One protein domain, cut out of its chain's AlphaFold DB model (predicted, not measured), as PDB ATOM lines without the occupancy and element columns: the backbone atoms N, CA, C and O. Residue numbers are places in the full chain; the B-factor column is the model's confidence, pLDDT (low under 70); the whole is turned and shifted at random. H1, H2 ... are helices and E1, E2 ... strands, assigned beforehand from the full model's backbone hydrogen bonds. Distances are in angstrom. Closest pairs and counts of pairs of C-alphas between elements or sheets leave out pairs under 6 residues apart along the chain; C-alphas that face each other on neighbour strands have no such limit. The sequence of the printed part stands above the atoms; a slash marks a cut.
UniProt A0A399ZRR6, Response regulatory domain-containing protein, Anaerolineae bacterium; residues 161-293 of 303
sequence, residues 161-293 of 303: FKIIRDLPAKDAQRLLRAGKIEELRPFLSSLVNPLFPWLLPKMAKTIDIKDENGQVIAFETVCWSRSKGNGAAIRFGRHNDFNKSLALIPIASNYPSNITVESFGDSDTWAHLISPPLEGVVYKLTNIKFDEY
ATOM      1  N   PHE A 161     267.552 289.564 294.449       86.62
ATOM      2  CA  PHE A 161     266.525 290.550 294.792       86.62
ATOM      3  C   PHE A 161     266.973 291.568 295.844       86.62
ATOM      4  O   PHE A 161     266.380 292.636 295.924       86.62
ATOM      5  N   LYS A 162     268.030 291.291 296.627       86.88
ATOM      6  CA  LYS A 162     268.564 292.261 297.596       86.88
ATOM      7  C   LYS A 162     269.086 293.540 296.941       86.88
ATOM      8  O   LYS A 162     269.215 294.538 297.637       86.88
ATOM      9  N   ILE A 163     269.399 293.522 295.644       85.56
ATOM     10  CA  ILE A 163     269.825 294.723 294.915       85.56
ATOM     11  C   ILE A 163     268.669 295.700 294.645       85.56
ATOM     12  O   ILE A 163     268.886 296.870 294.334       85.56
ATOM     13  N   ILE A 164     267.430 295.226 294.787       81.00
ATOM     14  CA  ILE A 164     266.219 296.008 294.584       81.00
ATOM     15  C   ILE A 164     265.627 296.268 295.967       81.00
ATOM     16  O   ILE A 164     264.921 295.427 296.530       81.00
ATOM     17  N   ARG A 165     265.952 297.422 296.559       71.69
ATOM     18  CA  ARG A 165     265.370 297.798 297.853       71.69
ATOM     19  C   ARG A 165     263.892 298.139 297.654       71.69
ATOM     20  O   ARG A 165     263.540 298.826 296.697       71.69
ATOM     21  N   ASP A 166     263.055 297.645 298.560       68.50
ATOM     22  CA  ASP A 166     261.625 297.953 298.640       68.50
ATOM     23  C   ASP A 166     260.781 297.549 297.422       68.50
ATOM     24  O   ASP A 166     259.713 298.121 297.237       68.50
ATOM     25  N   LEU A 167     261.195 296.553 296.618       71.06
ATOM     26  CA  LEU A 167     260.360 296.040 295.523       71.06
ATOM     27  C   LEU A 167     259.064 295.433 296.084       71.06
ATOM     28  O   LEU A 167     259.108 294.343 296.670       71.06
ATOM     29  N   PRO A 168     257.890 296.061 295.899       67.62
ATOM     30  CA  PRO A 168     256.670 295.503 296.450       67.62
ATOM     31  C   PRO A 168     256.321 294.223 295.688       67.62
ATOM     32  O   PRO A 168     256.322 294.203 294.457       67.62
ATOM     33  N   ALA A 169     255.961 293.151 296.400       67.44
ATOM     34  CA  ALA A 169     255.637 291.860 295.777       67.44
ATOM     35  C   ALA A 169     254.548 291.980 294.692       67.44
ATOM     36  O   ALA A 169     254.609 291.305 293.666       67.44
ATOM     37  N   LYS A 170     253.587 292.894 294.887       70.81
ATOM     38  CA  LYS A 170     252.541 293.222 293.906       70.81
ATOM     39  C   LYS A 170     253.104 293.794 292.599       70.81
ATOM     40  O   LYS A 170     252.560 293.510 291.538       70.81
ATOM     41  N   ASP A 171     254.168 294.590 292.662       69.81
ATOM     42  CA  ASP A 171     254.741 295.280 291.505       69.81
ATOM     43  C   ASP A 171     255.715 294.355 290.769       69.81
ATOM     44  O   ASP A 171     255.673 294.289 289.542       69.81
ATOM     45  N   ALA A 172     256.448 293.508 291.503       70.19
ATOM     46  CA  ALA A 172     257.154 292.361 290.929       70.19
ATOM     47  C   ALA A 172     256.190 291.429 290.168       70.19
ATOM     48  O   ALA A 172     256.408 291.131 288.999       70.19
ATOM     49  N   GLN A 173     255.074 291.025 290.788       69.12
ATOM     50  CA  GLN A 173     254.048 290.192 290.142       69.12
ATOM     51  C   GLN A 173     253.407 290.863 288.916       69.12
ATOM     52  O   GLN A 173     253.031 290.180 287.965       69.12
ATOM     53  N   ARG A 174     253.257 292.195 288.923       69.56
ATOM     54  CA  ARG A 174     252.705 292.955 287.789       69.56
ATOM     55  C   ARG A 174     253.677 293.046 286.618       69.56
ATOM     56  O   ARG A 174     253.222 292.881 285.489       69.56
ATOM     57  N   LEU A 175     254.971 293.254 286.878       70.19
ATOM     58  CA  LEU A 175     256.020 293.199 285.850       70.19
ATOM     59  C   LEU A 175     256.032 291.829 285.157       70.19
ATOM     60  O   LEU A 175     256.208 291.731 283.948       70.19
ATOM     61  N   LEU A 176     255.759 290.780 285.931       67.06
ATOM     62  CA  LEU A 176     255.728 289.389 285.493       67.06
ATOM     63  C   LEU A 176     254.444 288.978 284.757       67.06
ATOM     64  O   LEU A 176     254.235 287.795 284.523       67.06
ATOM     65  N   ARG A 177     253.558 289.895 284.347       62.03
ATOM     66  CA  ARG A 177     252.374 289.529 283.544       62.03
ATOM     67  C   ARG A 177     252.756 289.162 282.098       62.03
ATOM     68  O   ARG A 177     252.486 289.927 281.182       62.03
ATOM     69  N   ALA A 178     253.409 288.005 281.954       51.12
ATOM     70  CA  ALA A 178     253.690 287.174 280.772       51.12
ATOM     71  C   ALA A 178     254.805 286.138 281.074       51.12
ATOM     72  O   ALA A 178     254.879 285.126 280.384       51.12
ATOM     73  N   GLY A 179     255.647 286.375 282.092       55.44
ATOM     74  CA  GLY A 179     256.752 285.501 282.513       55.44
ATOM     75  C   GLY A 179     256.565 285.004 283.945       55.44
ATOM     76  O   GLY A 179     255.980 285.694 284.778       55.44
ATOM     77  N   LYS A 180     257.008 283.791 284.266       63.97
ATOM     78  CA  LYS A 180     256.808 283.269 285.627       63.97
ATOM     79  C   LYS A 180     257.860 283.850 286.592       63.97
ATOM     80  O   LYS A 180     258.954 284.219 286.174       63.97
ATOM     81  N   ILE A 181     257.569 283.944 287.897       66.69
ATOM     82  CA  ILE A 181     258.532 284.457 288.906       66.69
ATOM     83  C   ILE A 181     259.840 283.646 288.933       66.69
ATOM     84  O   ILE A 181     260.908 284.154 289.281       66.69
ATOM     85  N   GLU A 182     259.743 282.395 288.499       71.38
ATOM     86  CA  GLU A 182     260.812 281.438 288.274       71.38
ATOM     87  C   GLU A 182     261.815 281.904 287.207       71.38
ATOM     88  O   GLU A 182     262.968 281.492 287.267       71.38
ATOM     89  N   GLU A 183     261.426 282.786 286.281       81.19
ATOM     90  CA  GLU A 183     262.302 283.361 285.246       81.19
ATOM     91  C   GLU A 183     263.014 284.628 285.739       81.19
ATOM     92  O   GLU A 183     264.158 284.888 285.366       81.19
ATOM     93  N   LEU A 184     262.389 285.390 286.644       84.69
ATOM     94  CA  LEU A 184     262.950 286.646 287.148       84.69
ATOM     95  C   LEU A 184     264.201 286.433 287.994       84.69
ATOM     96  O   LEU A 184     265.170 287.177 287.874       84.69
ATOM     97  N   ARG A 185     264.198 285.419 288.863       86.62
ATOM     98  CA  ARG A 185     265.355 285.130 289.717       86.62
ATOM     99  C   ARG A 185     266.618 284.789 288.908       86.62
ATOM    100  O   ARG A 185     267.629 285.434 289.165       86.62
ATOM    101  N   PRO A 186     266.623 283.808 287.980       89.19
ATOM    102  CA  PRO A 186     267.812 283.495 287.189       89.19
ATOM    103  C   PRO A 186     268.208 284.642 286.254       89.19
ATOM    104  O   PRO A 186     269.405 284.872 286.069       89.19
ATOM    105  N   PHE A 187     267.235 285.399 285.734       91.38
ATOM    106  CA  PHE A 187     267.499 286.610 284.961       91.38
ATOM    107  C   PHE A 187     268.264 287.647 285.793       91.38
ATOM    108  O   PHE A 187     269.367 288.048 285.424       91.38
ATOM    109  N   LEU A 188     267.735 288.017 286.966       90.06
ATOM    110  CA  LEU A 188     268.388 288.968 287.865       90.06
ATOM    111  C   LEU A 188     269.741 288.453 288.340       90.06
ATOM    112  O   LEU A 188     270.699 289.214 288.312       90.06
ATOM    113  N   SER A 189     269.848 287.176 288.721       90.62
ATOM    114  CA  SER A 189     271.136 286.561 289.054       90.62
ATOM    115  C   SER A 189     272.147 286.791 287.937       90.62
ATOM    116  O   SER A 189     273.235 287.271 288.210       90.62
ATOM    117  N   SER A 190     271.798 286.502 286.685       91.56
ATOM    118  CA  SER A 190     272.718 286.666 285.551       91.56
ATOM    119  C   SER A 190     273.104 288.130 285.320       91.56
ATOM    120  O   SER A 190     274.253 288.414 284.996       91.56
ATOM    121  N   LEU A 191     272.166 289.055 285.544       91.88
ATOM    122  CA  LEU A 191     272.379 290.488 285.363       91.88
ATOM    123  C   LEU A 191     273.262 291.107 286.459       91.88
ATOM    124  O   LEU A 191     274.109 291.944 286.160       91.88
ATOM    125  N   VAL A 192     273.074 290.716 287.725       91.81
ATOM    126  CA  VAL A 192     273.656 291.441 288.873       91.81
ATOM    127  C   VAL A 192     274.782 290.702 289.580       91.81
ATOM    128  O   VAL A 192     275.609 291.335 290.227       91.81
ATOM    129  N   ASN A 193     274.879 289.381 289.429       90.31
ATOM    130  CA  ASN A 193     275.980 288.602 289.997       90.31
ATOM    131  C   ASN A 193     277.376 289.107 289.603       90.31
ATOM    132  O   ASN A 193     278.225 289.165 290.491       90.31
ATOM    133  N   PRO A 194     277.635 289.526 288.345       89.94
ATOM    134  CA  PRO A 194     278.933 290.094 287.973       89.94
ATOM    135  C   PRO A 194     279.312 291.362 288.757       89.94
ATOM    136  O   PRO A 194     280.483 291.743 288.782       89.94
ATOM    137  N   LEU A 195     278.334 292.018 289.392       91.12
ATOM    138  CA  LEU A 195     278.516 293.229 290.192       91.12
ATOM    139  C   LEU A 195     278.776 292.938 291.675       91.12
ATOM    140  O   LEU A 195     279.049 293.873 292.429       91.12
ATOM    141  N   PHE A 196     278.655 291.681 292.112       90.00
ATOM    142  CA  PHE A 196     278.833 291.300 293.511       90.00
ATOM    143  C   PHE A 196     280.313 291.365 293.924       90.00
ATOM    144  O   PHE A 196     281.144 290.850 293.179       90.00
ATOM    145  N   PRO A 197     280.660 291.890 295.118       91.31
ATOM    146  CA  PRO A 197     279.759 292.438 296.130       91.31
ATOM    147  C   PRO A 197     279.286 293.851 295.783       91.31
ATOM    148  O   PRO A 197     280.080 294.706 295.398       91.31
ATOM    149  N   TRP A 198     277.985 294.101 295.944       91.69
ATOM    150  CA  TRP A 198     277.382 295.410 295.698       91.69
ATOM    151  C   TRP A 198     276.894 296.063 296.993       91.69
ATOM    152  O   TRP A 198     276.370 295.389 297.883       91.69
ATOM    153  N   LEU A 199     277.016 297.388 297.072       92.12
ATOM    154  CA  LEU A 199     276.444 298.214 298.135       92.12
ATOM    155  C   LEU A 199     275.270 299.021 297.591       92.12
ATOM    156  O   LEU A 199     275.321 299.551 296.483       92.12
ATOM    157  N   LEU A 200     274.204 299.120 298.378       89.25
ATOM    158  CA  LEU A 200     273.080 299.990 298.053       89.25
ATOM    159  C   LEU A 200     273.362 301.415 298.537       89.25
ATOM    160  O   LEU A 200     274.004 301.577 299.577       89.25
ATOM    161  N   PRO A 201     272.861 302.444 297.839       86.81
ATOM    162  CA  PRO A 201     273.053 303.823 298.266       86.81
ATOM    163  C   PRO A 201     272.352 304.110 299.605       86.81
ATOM    164  O   PRO A 201     271.358 303.465 299.967       86.81
ATOM    165  N   LYS A 202     272.839 305.128 300.326       86.44
ATOM    166  CA  LYS A 202     272.317 305.589 301.630       86.44
ATOM    167  C   LYS A 202     270.805 305.796 301.585       86.44
ATOM    168  O   LYS A 202     270.064 305.268 302.411       86.44
ATOM    169  N   MET A 203     270.343 306.491 300.547       75.31
ATOM    170  CA  MET A 203     268.932 306.765 300.276       75.31
ATOM    171  C   MET A 203     268.416 305.910 299.111       75.31
ATOM    172  O   MET A 203     267.948 306.437 298.105       75.31
ATOM    173  N   ALA A 204     268.543 304.582 299.202       65.38
ATOM    174  CA  ALA A 204     268.080 303.709 298.123       65.38
ATOM    175  C   ALA A 204     266.559 303.773 297.944       65.38
ATOM    176  O   ALA A 204     265.807 303.489 298.874       65.38
ATOM    177  N   LYS A 205     266.132 304.091 296.720       70.06
ATOM    178  CA  LYS A 205     264.785 303.842 296.212       70.06
ATOM    179  C   LYS A 205     264.911 303.209 294.837       70.06
ATOM    180  O   LYS A 205     265.590 303.754 293.969       70.06
ATOM    181  N   THR A 206     264.257 302.069 294.663       80.31
ATOM    182  CA  THR A 206     263.991 301.539 293.327       80.31
ATOM    183  C   THR A 206     263.023 302.488 292.631       80.31
ATOM    184  O   THR A 206     262.060 302.959 293.240       80.31
ATOM    185  N   ILE A 207     263.302 302.798 291.374       85.69
ATOM    186  CA  ILE A 207     262.495 303.687 290.555       85.69
ATOM    187  C   ILE A 207     261.575 302.831 289.692       85.69
ATOM    188  O   ILE A 207     262.038 302.038 288.872       85.69
ATOM    189  N   ASP A 208     260.272 303.026 289.862       87.75
ATOM    190  CA  ASP A 208     259.255 302.429 289.003       87.75
ATOM    191  C   ASP A 208     259.109 303.262 287.730       87.75
ATOM    192  O   ASP A 208     258.682 304.419 287.782       87.75
ATOM    193  N   ILE A 209     259.381 302.664 286.574       89.31
ATOM    194  CA  ILE A 209     259.143 303.309 285.284       89.31
ATOM    195  C   ILE A 209     257.758 302.895 284.816       89.31
ATOM    196  O   ILE A 209     257.487 301.707 284.610       89.31
ATOM    197  N   LYS A 210     256.873 303.882 284.684       89.44
ATOM    198  CA  LYS A 210     255.464 303.687 284.350       89.44
ATOM    199  C   LYS A 210     255.159 304.247 282.970       89.44
ATOM    200  O   LYS A 210     255.694 305.288 282.600       89.44
ATOM    201  N   ASP A 211     254.306 303.551 282.232       88.56
ATOM    202  CA  ASP A 211     253.755 304.052 280.979       88.56
ATOM    203  C   ASP A 211     252.669 305.121 281.215       88.56
ATOM    204  O   ASP A 211     252.314 305.448 282.351       88.56
ATOM    205  N   GLU A 212     252.115 305.652 280.127       89.25
ATOM    206  CA  GLU A 212     251.032 306.639 280.131       89.25
ATOM    207  C   GLU A 212     249.759 306.183 280.865       89.25
ATOM    208  O   GLU A 212     248.984 307.018 281.327       89.25
ATOM    209  N   ASN A 213     249.558 304.872 281.033       87.62
ATOM    210  CA  ASN A 213     248.425 304.292 281.754       87.62
ATOM    211  C   ASN A 213     248.744 304.038 283.239       87.62
ATOM    212  O   ASN A 213     247.925 303.477 283.971       87.62
ATOM    213  N   GLY A 214     249.942 304.412 283.697       85.56
ATOM    214  CA  GLY A 214     250.423 304.155 285.051       85.56
ATOM    215  C   GLY A 214     250.865 302.708 285.291       85.56
ATOM    216  O   GLY A 214     251.091 302.325 286.444       85.56
ATOM    217  N   GLN A 215     250.997 301.891 284.242       84.56
ATOM    218  CA  GLN A 215     251.484 300.519 284.334       84.56
ATOM    219  C   GLN A 215     253.010 300.504 284.437       84.56
ATOM    220  O   GLN A 215     253.701 301.091 283.613       84.56
ATOM    221  N   VAL A 216     253.552 299.776 285.418       86.38
ATOM    222  CA  VAL A 216     255.004 299.572 285.535       86.38
ATOM    223  C   VAL A 216     255.501 298.699 284.377       86.38
ATOM    224  O   VAL A 216     255.004 297.589 284.159       86.38
ATOM    225  N   ILE A 217     256.479 299.204 283.632       88.62
ATOM    226  CA  ILE A 217     257.087 298.530 282.474       88.62
ATOM    227  C   ILE A 217     258.542 298.119 282.731       88.62
ATOM    228  O   ILE A 217     259.005 297.130 282.163       88.62
ATOM    229  N   ALA A 218     259.234 298.823 283.627       90.75
ATOM    230  CA  ALA A 218     260.597 298.521 284.045       90.75
ATOM    231  C   ALA A 218     260.878 299.082 285.445       90.75
ATOM    232  O   ALA A 218     260.161 299.955 285.939       90.75
ATOM    233  N   PHE A 219     261.949 298.590 286.053       89.75
ATOM    234  CA  PHE A 219     262.523 299.108 287.285       89.75
ATOM    235  C   PHE A 219     263.945 299.580 287.025       89.75
ATOM    236  O   PHE A 219     264.680 298.945 286.267       89.75
ATOM    237  N   GLU A 220     264.343 300.650 287.700       89.88
ATOM    238  CA  GLU A 220     265.728 301.101 287.763       89.88
ATOM    239  C   GLU A 220     266.207 301.153 289.216       89.88
ATOM    240  O   GLU A 220     265.496 301.598 290.116       89.88
ATOM    241  N   THR A 221     267.422 300.675 289.449       88.88
ATOM    242  CA  THR A 221     268.123 300.792 290.726       88.88
ATOM    243  C   THR A 221     269.583 301.142 290.470       88.88
ATOM    244  O   THR A 221     270.087 300.983 289.356       88.88
ATOM    245  N   VAL A 222     270.277 301.592 291.510       88.81
ATOM    246  CA  VAL A 222     271.725 301.804 291.476       88.81
ATOM    247  C   VAL A 222     272.395 301.071 292.617       88.81
ATOM    248  O   VAL A 222     271.827 300.888 293.697       88.81
ATOM    249  N   CYS A 223     273.635 300.680 292.383       91.69
ATOM    250  CA  CYS A 223     274.501 300.136 293.410       91.69
ATOM    251  C   CYS A 223     275.935 300.617 293.201       91.69
ATOM    252  O   CYS A 223     276.288 301.115 292.136       91.69
ATOM    253  N   TRP A 224     276.770 300.454 294.216       93.50
ATOM    254  CA  TRP A 224     278.212 300.487 294.047       93.50
ATOM    255  C   TRP A 224     278.707 299.056 293.916       93.50
ATOM    256  O   TRP A 224     278.569 298.273 294.856       93.50
ATOM    257  N   SER A 225     279.249 298.697 292.758       93.56
ATOM    258  CA  SER A 225     279.843 297.386 292.546       93.56
ATOM    259  C   SER A 225     281.295 297.420 292.986       93.56
ATOM    260  O   SER A 225     282.143 298.021 292.329       93.56
ATOM    261  N   ARG A 226     281.610 296.725 294.076       93.75
ATOM    262  CA  ARG A 226     282.986 296.646 294.568       93.75
ATOM    263  C   ARG A 226     283.846 295.713 293.725       93.75
ATOM    264  O   ARG A 226     285.044 295.941 293.629       93.75
ATOM    265  N   SER A 227     283.268 294.719 293.049       90.50
ATOM    266  CA  SER A 227     284.012 293.912 292.064       90.50
ATOM    267  C   SER A 227     284.435 294.705 290.826       90.50
ATOM    268  O   SER A 227     285.386 294.313 290.143       90.50
ATOM    269  N   LYS A 228     283.730 295.803 290.527       89.19
ATOM    270  CA  LYS A 228     284.061 296.738 289.446       89.19
ATOM    271  C   LYS A 228     284.763 298.009 289.928       89.19
ATOM    272  O   LYS A 228     285.368 298.677 289.103       89.19
ATOM    273  N   GLY A 229     284.698 298.329 291.223       90.38
ATOM    274  CA  GLY A 229     285.248 299.562 291.799       90.38
ATOM    275  C   GLY A 229     284.489 300.828 291.379       90.38
ATOM    276  O   GLY A 229     285.061 301.912 291.356       90.38
ATOM    277  N   ASN A 230     283.216 300.702 290.989       90.94
ATOM    278  CA  ASN A 230     282.449 301.789 290.382       90.94
ATOM    279  C   ASN A 230     280.949 301.677 290.704       90.94
ATOM    280  O   ASN A 230     280.420 300.595 290.977       90.94
ATOM    281  N   GLY A 231     280.239 302.802 290.595       91.00
ATOM    282  CA  GLY A 231     278.778 302.822 290.594       91.00
ATOM    283  C   GLY A 231     278.193 302.146 289.350       91.00
ATOM    284  O   GLY A 231     278.774 302.202 288.268       91.00
ATOM    285  N   ALA A 232     277.022 301.538 289.504       91.50
ATOM    286  CA  ALA A 232     276.271 300.874 288.449       91.50
ATOM    287  C   ALA A 232     274.817 301.349 288.468       91.50
ATOM    288  O   ALA A 232     274.203 301.391 289.535       91.50
ATOM    289  N   ALA A 233     274.256 301.636 287.296       91.00
ATOM    290  CA  ALA A 233     272.817 301.749 287.102       91.00
ATOM    291  C   ALA A 233     272.300 300.476 286.444       91.00
ATOM    292  O   ALA A 233     272.851 300.005 285.451       91.00
ATOM    293  N   ILE A 234     271.246 299.912 287.016       92.44
ATOM    294  CA  ILE A 234     270.677 298.637 286.604       92.44
ATOM    295  C   ILE A 234     269.224 298.892 286.269       92.44
ATOM    296  O   ILE A 234     268.439 299.255 287.147       92.44
ATOM    297  N   ARG A 235     268.860 298.657 285.014       92.75
ATOM    298  CA  ARG A 235     267.472 298.708 284.575       92.75
ATOM    299  C   ARG A 235     267.057 297.355 284.050       92.75
ATOM    300  O   ARG A 235     267.778 296.757 283.264       92.75
ATOM    301  N   PHE A 236     265.893 296.877 284.460       92.69
ATOM    302  CA  PHE A 236     265.318 295.644 283.939       92.69
ATOM    303  C   PHE A 236     263.796 295.755 283.882       92.69
ATOM    304  O   PHE A 236     263.175 296.447 284.689       92.69
ATOM    305  N   GLY A 237     263.181 295.084 282.921       91.62
ATOM    306  CA  GLY A 237     261.746 295.168 282.697       91.62
ATOM    307  C   GLY A 237     261.254 294.145 281.689       91.62
ATOM    308  O   GLY A 237     261.963 293.199 281.353       91.62
ATOM    309  N   ARG A 238     260.025 294.339 281.205       88.19
ATOM    310  CA  ARG A 238     259.462 293.497 280.142       88.19
ATOM    311  C   ARG A 238     260.188 293.769 278.831       88.19
ATOM    312  O   ARG A 238     260.286 294.928 278.445       88.19
ATOM    313  N   HIS A 239     260.623 292.722 278.129       90.75
ATOM    314  CA  HIS A 239     261.365 292.865 276.867       90.75
ATOM    315  C   HIS A 239     260.618 293.744 275.845       90.75
ATOM    316  O   HIS A 239     261.154 294.738 275.365       90.75
ATOM    317  N   ASN A 240     259.331 293.465 275.614       89.69
ATOM    318  CA  ASN A 240     258.514 294.209 274.646       89.69
ATOM    319  C   ASN A 240     258.339 295.702 274.982       89.69
ATOM    320  O   ASN A 240     258.091 296.503 274.085       89.69
ATOM    321  N   ASP A 241     258.472 296.079 276.257       91.38
ATOM    322  CA  ASP A 241     258.306 297.458 276.728       91.38
ATOM    323  C   ASP A 241     259.648 298.113 277.104       91.38
ATOM    324  O   ASP A 241     259.681 299.269 277.537       91.38
ATOM    325  N   PHE A 242     260.773 297.407 276.957       91.50
ATOM    326  CA  PHE A 242     262.054 297.852 277.497       91.50
ATOM    327  C   PHE A 242     262.554 299.121 276.804       91.50
ATOM    328  O   PHE A 242     262.866 300.109 277.473       91.50
ATOM    329  N   ASN A 243     262.506 299.157 275.471       91.69
ATOM    330  CA  ASN A 243     262.842 300.352 274.690       91.69
ATOM    331  C   ASN A 243     261.930 301.543 275.021       91.69
ATOM    332  O   ASN A 243     262.399 302.677 275.113       91.69
ATOM    333  N   LYS A 244     260.637 301.293 275.278       92.81
ATOM    334  CA  LYS A 244     259.700 302.330 275.735       92.81
ATOM    335  C   LYS A 244     260.130 302.898 277.088       92.81
ATOM    336  O   LYS A 244     260.078 304.109 277.283       92.81
ATOM    337  N   SER A 245     260.610 302.052 278.003       92.56
ATOM    338  CA  SER A 245     261.114 302.504 279.303       92.56
ATOM    339  C   SER A 245     262.317 303.445 279.176       92.56
ATOM    340  O   SER A 245     262.374 304.453 279.880       92.56
ATOM    341  N   LEU A 246     263.249 303.154 278.258       90.25
ATOM    342  CA  LEU A 246     264.426 303.987 277.981       90.25
ATOM    343  C   LEU A 246     264.036 305.344 277.387       90.25
ATOM    344  O   LEU A 246     264.602 306.363 277.774       90.25
ATOM    345  N   ALA A 247     263.044 305.361 276.492       89.88
ATOM    346  CA  ALA A 247     262.538 306.587 275.883       89.88
ATOM    347  C   ALA A 247     261.782 307.486 276.879       89.88
ATOM    348  O   ALA A 247     261.879 308.707 276.796       89.88
ATOM    349  N   LEU A 248     261.030 306.894 277.816       91.06
ATOM    350  CA  LEU A 248     260.257 307.644 278.813       91.06
ATOM    351  C   LEU A 248     261.140 308.291 279.880       91.06
ATOM    352  O   LEU A 248     260.908 309.433 280.269       91.06
ATOM    353  N   ILE A 249     262.123 307.547 280.383       88.44
ATOM    354  CA  ILE A 249     263.027 308.002 281.437       88.44
ATOM    355  C   ILE A 249     264.434 307.562 281.043       88.44
ATOM    356  O   ILE A 249     264.722 306.370 281.157       88.44
ATOM    357  N   PRO A 250     265.327 308.463 280.608       86.44
ATOM    358  CA  PRO A 250     266.721 308.112 280.361       86.44
ATOM    359  C   PRO A 250     267.379 307.520 281.611       86.44
ATOM    360  O   PRO A 250     267.016 307.851 282.741       86.44
ATOM    361  N   ILE A 251     268.342 306.617 281.428       83.38
ATOM    362  CA  ILE A 251     269.006 305.980 282.570       83.38
ATOM    363  C   ILE A 251     269.737 307.021 283.400       83.38
ATOM    364  O   ILE A 251     270.372 307.935 282.876       83.38
ATOM    365  N   ALA A 252     269.622 306.852 284.711       75.44
ATOM    366  CA  ALA A 252     270.218 307.695 285.724       75.44
ATOM    367  C   ALA A 252     269.728 309.157 285.769       75.44
ATOM    368  O   ALA A 252     270.224 309.934 286.583       75.44
ATOM    369  N   SER A 253     268.700 309.533 284.997       78.62
ATOM    370  CA  SER A 253     268.164 310.905 284.984       78.62
ATOM    371  C   SER A 253     267.519 311.341 286.305       78.62
ATOM    372  O   SER A 253     267.227 312.517 286.498       78.62
ATOM    373  N   ASN A 254     267.241 310.387 287.195       74.44
ATOM    374  CA  ASN A 254     266.603 310.609 288.491       74.44
ATOM    375  C   ASN A 254     267.600 310.684 289.659       74.44
ATOM    376  O   ASN A 254     267.181 310.847 290.807       74.44
ATOM    377  N   TYR A 255     268.899 310.540 289.392       72.31
ATOM    378  CA  TYR A 255     269.949 310.751 290.387       72.31
ATOM    379  C   TYR A 255     270.498 312.182 290.264       72.31
ATOM    380  O   TYR A 255     270.257 312.839 289.248       72.31
ATOM    381  N   PRO A 256     271.175 312.721 291.297       69.50
ATOM    382  CA  PRO A 256     271.721 314.077 291.255       69.50
ATOM    383  C   PRO A 256     272.515 314.378 289.983       69.50
ATOM    384  O   PRO A 256     273.209 313.513 289.456       69.50
ATOM    385  N   SER A 257     272.423 315.623 289.511       58.09
ATOM    386  CA  SER A 257     272.866 316.055 288.175       58.09
ATOM    387  C   SER A 257     274.357 315.872 287.883       58.09
ATOM    388  O   SER A 257     274.763 315.954 286.727       58.09
ATOM    389  N   ASN A 258     275.177 315.640 288.906       66.50
ATOM    390  CA  ASN A 258     276.592 315.327 288.745       66.50
ATOM    391  C   ASN A 258     276.857 313.843 288.450       66.50
ATOM    392  O   ASN A 258     277.978 313.518 288.085       66.50
ATOM    393  N   ILE A 259     275.874 312.952 288.618       64.62
ATOM    394  CA  ILE A 259     275.979 311.536 288.255       64.62
ATOM    395  C   ILE A 259     275.621 311.400 286.780       64.62
ATOM    396  O   ILE A 259     274.514 311.732 286.361       64.62
ATOM    397  N   THR A 260     276.558 310.883 285.993       64.44
ATOM    398  CA  THR A 260     276.398 310.723 284.546       64.44
ATOM    399  C   THR A 260     276.638 309.278 284.132       64.44
ATOM    400  O   THR A 260     277.456 308.570 284.724       64.44
ATOM    401  N   VAL A 261     275.956 308.835 283.081       64.50
ATOM    402  CA  VAL A 261     276.400 307.677 282.295       64.50
ATOM    403  C   VAL A 261     277.430 308.203 281.288       64.50
ATOM    404  O   VAL A 261     277.178 309.237 280.673       64.50
ATOM    405  N   GLU A 262     278.598 307.556 281.189       54.06
ATOM    406  CA  GLU A 262     279.755 308.001 280.378       54.06
ATOM    407  C   GLU A 262     279.346 308.304 278.921       54.06
ATOM    408  O   GLU A 262     279.660 309.371 278.392       54.06
ATOM    409  N   SER A 263     278.548 307.419 278.319       49.94
ATOM    410  CA  SER A 263     277.789 307.628 277.087       49.94
ATOM    411  C   SER A 263     276.733 306.518 276.924       49.94
ATOM    412  O   SER A 263     276.815 305.465 277.557       49.94
ATOM    413  N   PHE A 264     275.707 306.730 276.093       50.59
ATOM    414  CA  PHE A 264     274.781 305.655 275.715       50.59
ATOM    415  C   PHE A 264     275.381 304.872 274.530       50.59
ATOM    416  O   PHE A 264     275.303 305.338 273.394       50.59
ATOM    417  N   GLY A 265     275.992 303.707 274.791       49.56
ATOM    418  CA  GLY A 265     276.598 302.838 273.771       49.56
ATOM    419  C   GLY A 265     277.193 301.527 274.317       49.56
ATOM    420  O   GLY A 265     277.274 301.321 275.530       49.56
ATOM    421  N   ASP A 266     277.623 300.637 273.413       52.19
ATOM    422  CA  ASP A 266     278.153 299.296 273.740       52.19
ATOM    423  C   ASP A 266     279.425 299.321 274.611       52.19
ATOM    424  O   ASP A 266     279.717 298.343 275.296       52.19
ATOM    425  N   SER A 267     280.188 300.423 274.618       54.34
ATOM    426  CA  SER A 267     281.458 300.527 275.357       54.34
ATOM    427  C   SER A 267     281.295 300.619 276.876       54.34
ATOM    428  O   SER A 267     282.174 300.163 277.606       54.34
ATOM    429  N   ASP A 268     280.170 301.161 277.354       62.00
ATOM    430  CA  ASP A 268     279.961 301.504 278.776       62.00
ATOM    431  C   ASP A 268     278.919 300.590 279.448       62.00
ATOM    432  O   ASP A 268     278.572 300.735 280.628       62.00
ATOM    433  N   THR A 269     278.427 299.622 278.673       79.00
ATOM    434  CA  THR A 269     277.478 298.602 279.094       79.00
ATOM    435  C   THR A 269     278.241 297.410 279.658       79.00
ATOM    436  O   THR A 269     278.888 296.653 278.937       79.00
ATOM    437  N   TRP A 270     278.160 297.206 280.972       85.38
ATOM    438  CA  TRP A 270     278.776 296.041 281.617       85.38
ATOM    439  C   TRP A 270     278.008 294.748 281.362       85.38
ATOM    440  O   TRP A 270     278.602 293.671 281.392       85.38
ATOM    441  N   ALA A 271     276.698 294.844 281.145       88.00
ATOM    442  CA  ALA A 271     275.864 293.713 280.780       88.00
ATOM    443  C   ALA A 271     274.614 294.188 280.042       88.00
ATOM    444  O   ALA A 271     273.981 295.159 280.449       88.00
ATOM    445  N   HIS A 272     274.219 293.450 279.010       92.12
ATOM    446  CA  HIS A 272     272.903 293.543 278.384       92.12
ATOM    447  C   HIS A 272     272.370 292.125 278.238       92.12
ATOM    448  O   HIS A 272     272.998 291.274 277.609       92.12
ATOM    449  N   LEU A 273     271.255 291.846 278.905       92.75
ATOM    450  CA  LEU A 273     270.657 290.524 278.972       92.75
ATOM    451  C   LEU A 273     269.238 290.582 278.426       92.75
ATOM    452  O   LEU A 273     268.409 291.355 278.902       92.75
ATOM    453  N   ILE A 274     268.962 289.713 277.461       92.00
ATOM    454  CA  ILE A 274     267.656 289.576 276.826       92.00
ATOM    455  C   ILE A 274     267.178 288.139 277.024       92.00
ATOM    456  O   ILE A 274     267.926 287.177 276.858       92.00
ATOM    457  N   SER A 275     265.910 287.996 277.380       88.56
ATOM    458  CA  SER A 275     265.179 286.738 277.471       88.56
ATOM    459  C   SER A 275     263.760 286.952 276.930       88.56
ATOM    460  O   SER A 275     263.317 288.099 276.865       88.56
ATOM    461  N   PRO A 276     263.014 285.894 276.559       83.44
ATOM    462  CA  PRO A 276     261.685 286.066 275.968       83.44
ATOM    463  C   PRO A 276     260.728 286.986 276.761       83.44
ATOM    464  O   PRO A 276     260.023 287.765 276.122       83.44
ATOM    465  N   PRO A 277     260.698 286.970 278.115       87.56
ATOM    466  CA  PRO A 277     259.844 287.876 278.882       87.56
ATOM    467  C   PRO A 277     260.552 289.136 279.395       87.56
ATOM    468  O   PRO A 277     259.880 290.132 279.671       87.56
ATOM    469  N   LEU A 278     261.877 289.113 279.560       90.50
ATOM    470  CA  LEU A 278     262.614 290.146 280.287       90.50
ATOM    471  C   LEU A 278     263.818 290.651 279.507       90.50
ATOM    472  O   LEU A 278     264.542 289.878 278.884       90.50
ATOM    473  N   GLU A 279     264.076 291.938 279.649       93.12
ATOM    474  CA  GLU A 279     265.293 292.586 279.185       93.12
ATOM    475  C   GLU A 279     265.860 293.462 280.295       93.12
ATOM    476  O   GLU A 279     265.129 293.964 281.155       93.12
ATOM    477  N   GLY A 280     267.178 293.603 280.317       93.88
ATOM    478  CA  GLY A 280     267.862 294.327 281.361       93.88
ATOM    479  C   GLY A 280     269.282 294.673 280.976       93.88
ATOM    480  O   GLY A 280     269.936 293.972 280.210       93.88
ATOM    481  N   VAL A 281     269.747 295.780 281.525       93.31
ATOM    482  CA  VAL A 281     271.007 296.409 281.171       93.31
ATOM    483  C   VAL A 281     271.676 296.948 282.427       93.31
ATOM    484  O   VAL A 281     271.007 297.397 283.365       93.31
ATOM    485  N   VAL A 282     273.000 296.891 282.440       92.94
ATOM    486  CA  VAL A 282     273.846 297.460 283.481       92.94
ATOM    487  C   VAL A 282     274.790 298.463 282.842       92.94
ATOM    488  O   VAL A 282     275.646 298.087 282.043       92.94
ATOM    489  N   TYR A 283     274.661 299.718 283.250       89.88
ATOM    490  CA  TYR A 283     275.549 300.798 282.848       89.88
ATOM    491  C   TYR A 283     276.520 301.140 283.964       89.88
ATOM    492  O   TYR A 283     276.142 301.199 285.139       89.88
ATOM    493  N   LYS A 284     277.760 301.435 283.580       89.31
ATOM    494  CA  LYS A 284     278.723 302.083 284.465       89.31
ATOM    495  C   LYS A 284     278.276 303.519 284.751       89.31
ATOM    496  O   LYS A 284     277.947 304.276 283.839       89.31
ATOM    497  N   LEU A 285     278.293 303.904 286.023       86.19
ATOM    498  CA  LEU A 285     278.119 305.293 286.438       86.19
ATOM    499  C   LEU A 285     279.470 305.982 286.589       86.19
ATOM    500  O   LEU A 285     280.432 305.412 287.106       86.19
ATOM    501  N   THR A 286     279.502 307.253 286.205       81.56
ATOM    502  CA  THR A 286     280.645 308.146 286.389       81.56
ATOM    503  C   THR A 286     280.292 309.331 287.260       81.56
ATOM    504  O   THR A 286     279.119 309.653 287.451       81.56
ATOM    505  N   ASN A 287     281.330 309.952 287.831       79.81
ATOM    506  CA  ASN A 287     281.216 311.135 288.691       79.81
ATOM    507  C   ASN A 287     280.349 310.933 289.951       79.81
ATOM    508  O   ASN A 287     279.960 311.892 290.620       79.81
ATOM    509  N   ILE A 288     280.096 309.674 290.313       81.31
ATOM    510  CA  ILE A 288     279.482 309.283 291.575       81.31
ATOM    511  C   ILE A 288     280.584 309.057 292.612       81.31
ATOM    512  O   ILE A 288     281.448 308.199 292.447       81.31
ATOM    513  N   LYS A 289     280.578 309.859 293.677       85.62
ATOM    514  CA  LYS A 289     281.545 309.734 294.773       85.62
ATOM    515  C   LYS A 289     281.044 308.726 295.796       85.62
ATOM    516  O   LYS A 289     279.931 308.872 296.294       85.62
ATOM    517  N   PHE A 290     281.873 307.745 296.140       89.81
ATOM    518  CA  PHE A 290     281.500 306.692 297.083       89.81
ATOM    519  C   PHE A 290     280.973 307.256 298.413       89.81
ATOM    520  O   PHE A 290     279.812 307.038 298.743       89.81
ATOM    521  N   ASP A 291     281.780 308.068 299.103       89.38
ATOM    522  CA  ASP A 291     281.492 308.577 300.456       89.38
ATOM    523  C   ASP A 291     280.205 309.427 300.550       89.38
ATOM    524  O   ASP A 291     279.547 309.477 301.595       89.38
ATOM    525  N   GLU A 292     279.825 310.096 299.455       87.31
ATOM    526  CA  GLU A 292     278.613 310.922 299.388       87.31
ATOM    527  C   GLU A 292     277.343 310.060 299.269       87.31
ATOM    528  O   GLU A 292     276.311 310.394 299.854       87.31
ATOM    529  N   TYR A 293     277.410 308.930 298.554       85.56
ATOM    530  CA  TYR A 293     276.228 308.161 298.143       85.56
ATOM    531  C   TYR A 293     276.101 306.786 298.797       85.56
ATOM    532  O   TYR A 293     274.988 306.260 298.876       85.56
TER     533      TYR A 293
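Overview. This is residues 161 to 293 of the 303 residues of the protein "Response regulatory domain-containing protein" of Anaerolineae bacterium (UniProt A0A399ZRR6). A twisted, antiparallel five-stranded sheet lies between helices: H2 runs along one face, with H1 standing up from that face, and H3 crosses the other. The printed part has 133 residues, with four named helices and five named strands in the order H1 H2 E1 E2 E3 H3 E4 E5 H4; the sheet runs E1 E2 E3 E5 E4. The class is mixed, in three layers, helices on both faces of a sheet. The whole is compact, with a radius of gyration of the C-alphas of 13.9 A and spans of 39 by 29 by 29 A.

Arrangement. H1, residues 169 to 175, is over E2, residues 216 to 225; their closest C-alphas, Leu 175 and Ile 217, are 6.4 A apart. On the same face, H2, residues 181 to 195, stands at 22 degrees to E5, residues 278 to 286, on the local plane. The hairpins of E1, residues 207 to 210, with E2, and of E2 with E3, residues 230 to 238, form a meander, each strand the antiparallel neighbour of the one before; N 207 and O 220, and N 219 and O 236, are within hydrogen-bond range at 2.8 A. On the opposite face, H3, residues 239 to 248, is 7.0 A over the sheet. E3, H3 and E4, residues 269 to 274, make a split strand-helix-strand unit, E5 between its strands, with a right-handed crossover. N 233 and O 283 of E3 and E5 are 2.9 A apart; N 273 and O 280 of hairpin E4 and E5, 2.8 A. H4, residues 290 to 293, only grazes the sheet. O i to N i+4 pairs are within range throughout H1, in 7 of 11 in H2 and 4 of 6 in H3; H4 is too short for one.

Along the chain. H1 begins at C-alpha 169 (255.637, 291.860, 295.777); H4 ends at C-alpha 293 (276.228, 308.161, 298.143). H2 is 21.9 A long, E3 26.5 A.

Size, cuts and confidence. The printed part has no cut. The links H2 to E1 and H3 to E4 are long. Among residues with pLDDT under 70 are 176 to 181 and 256 to 268.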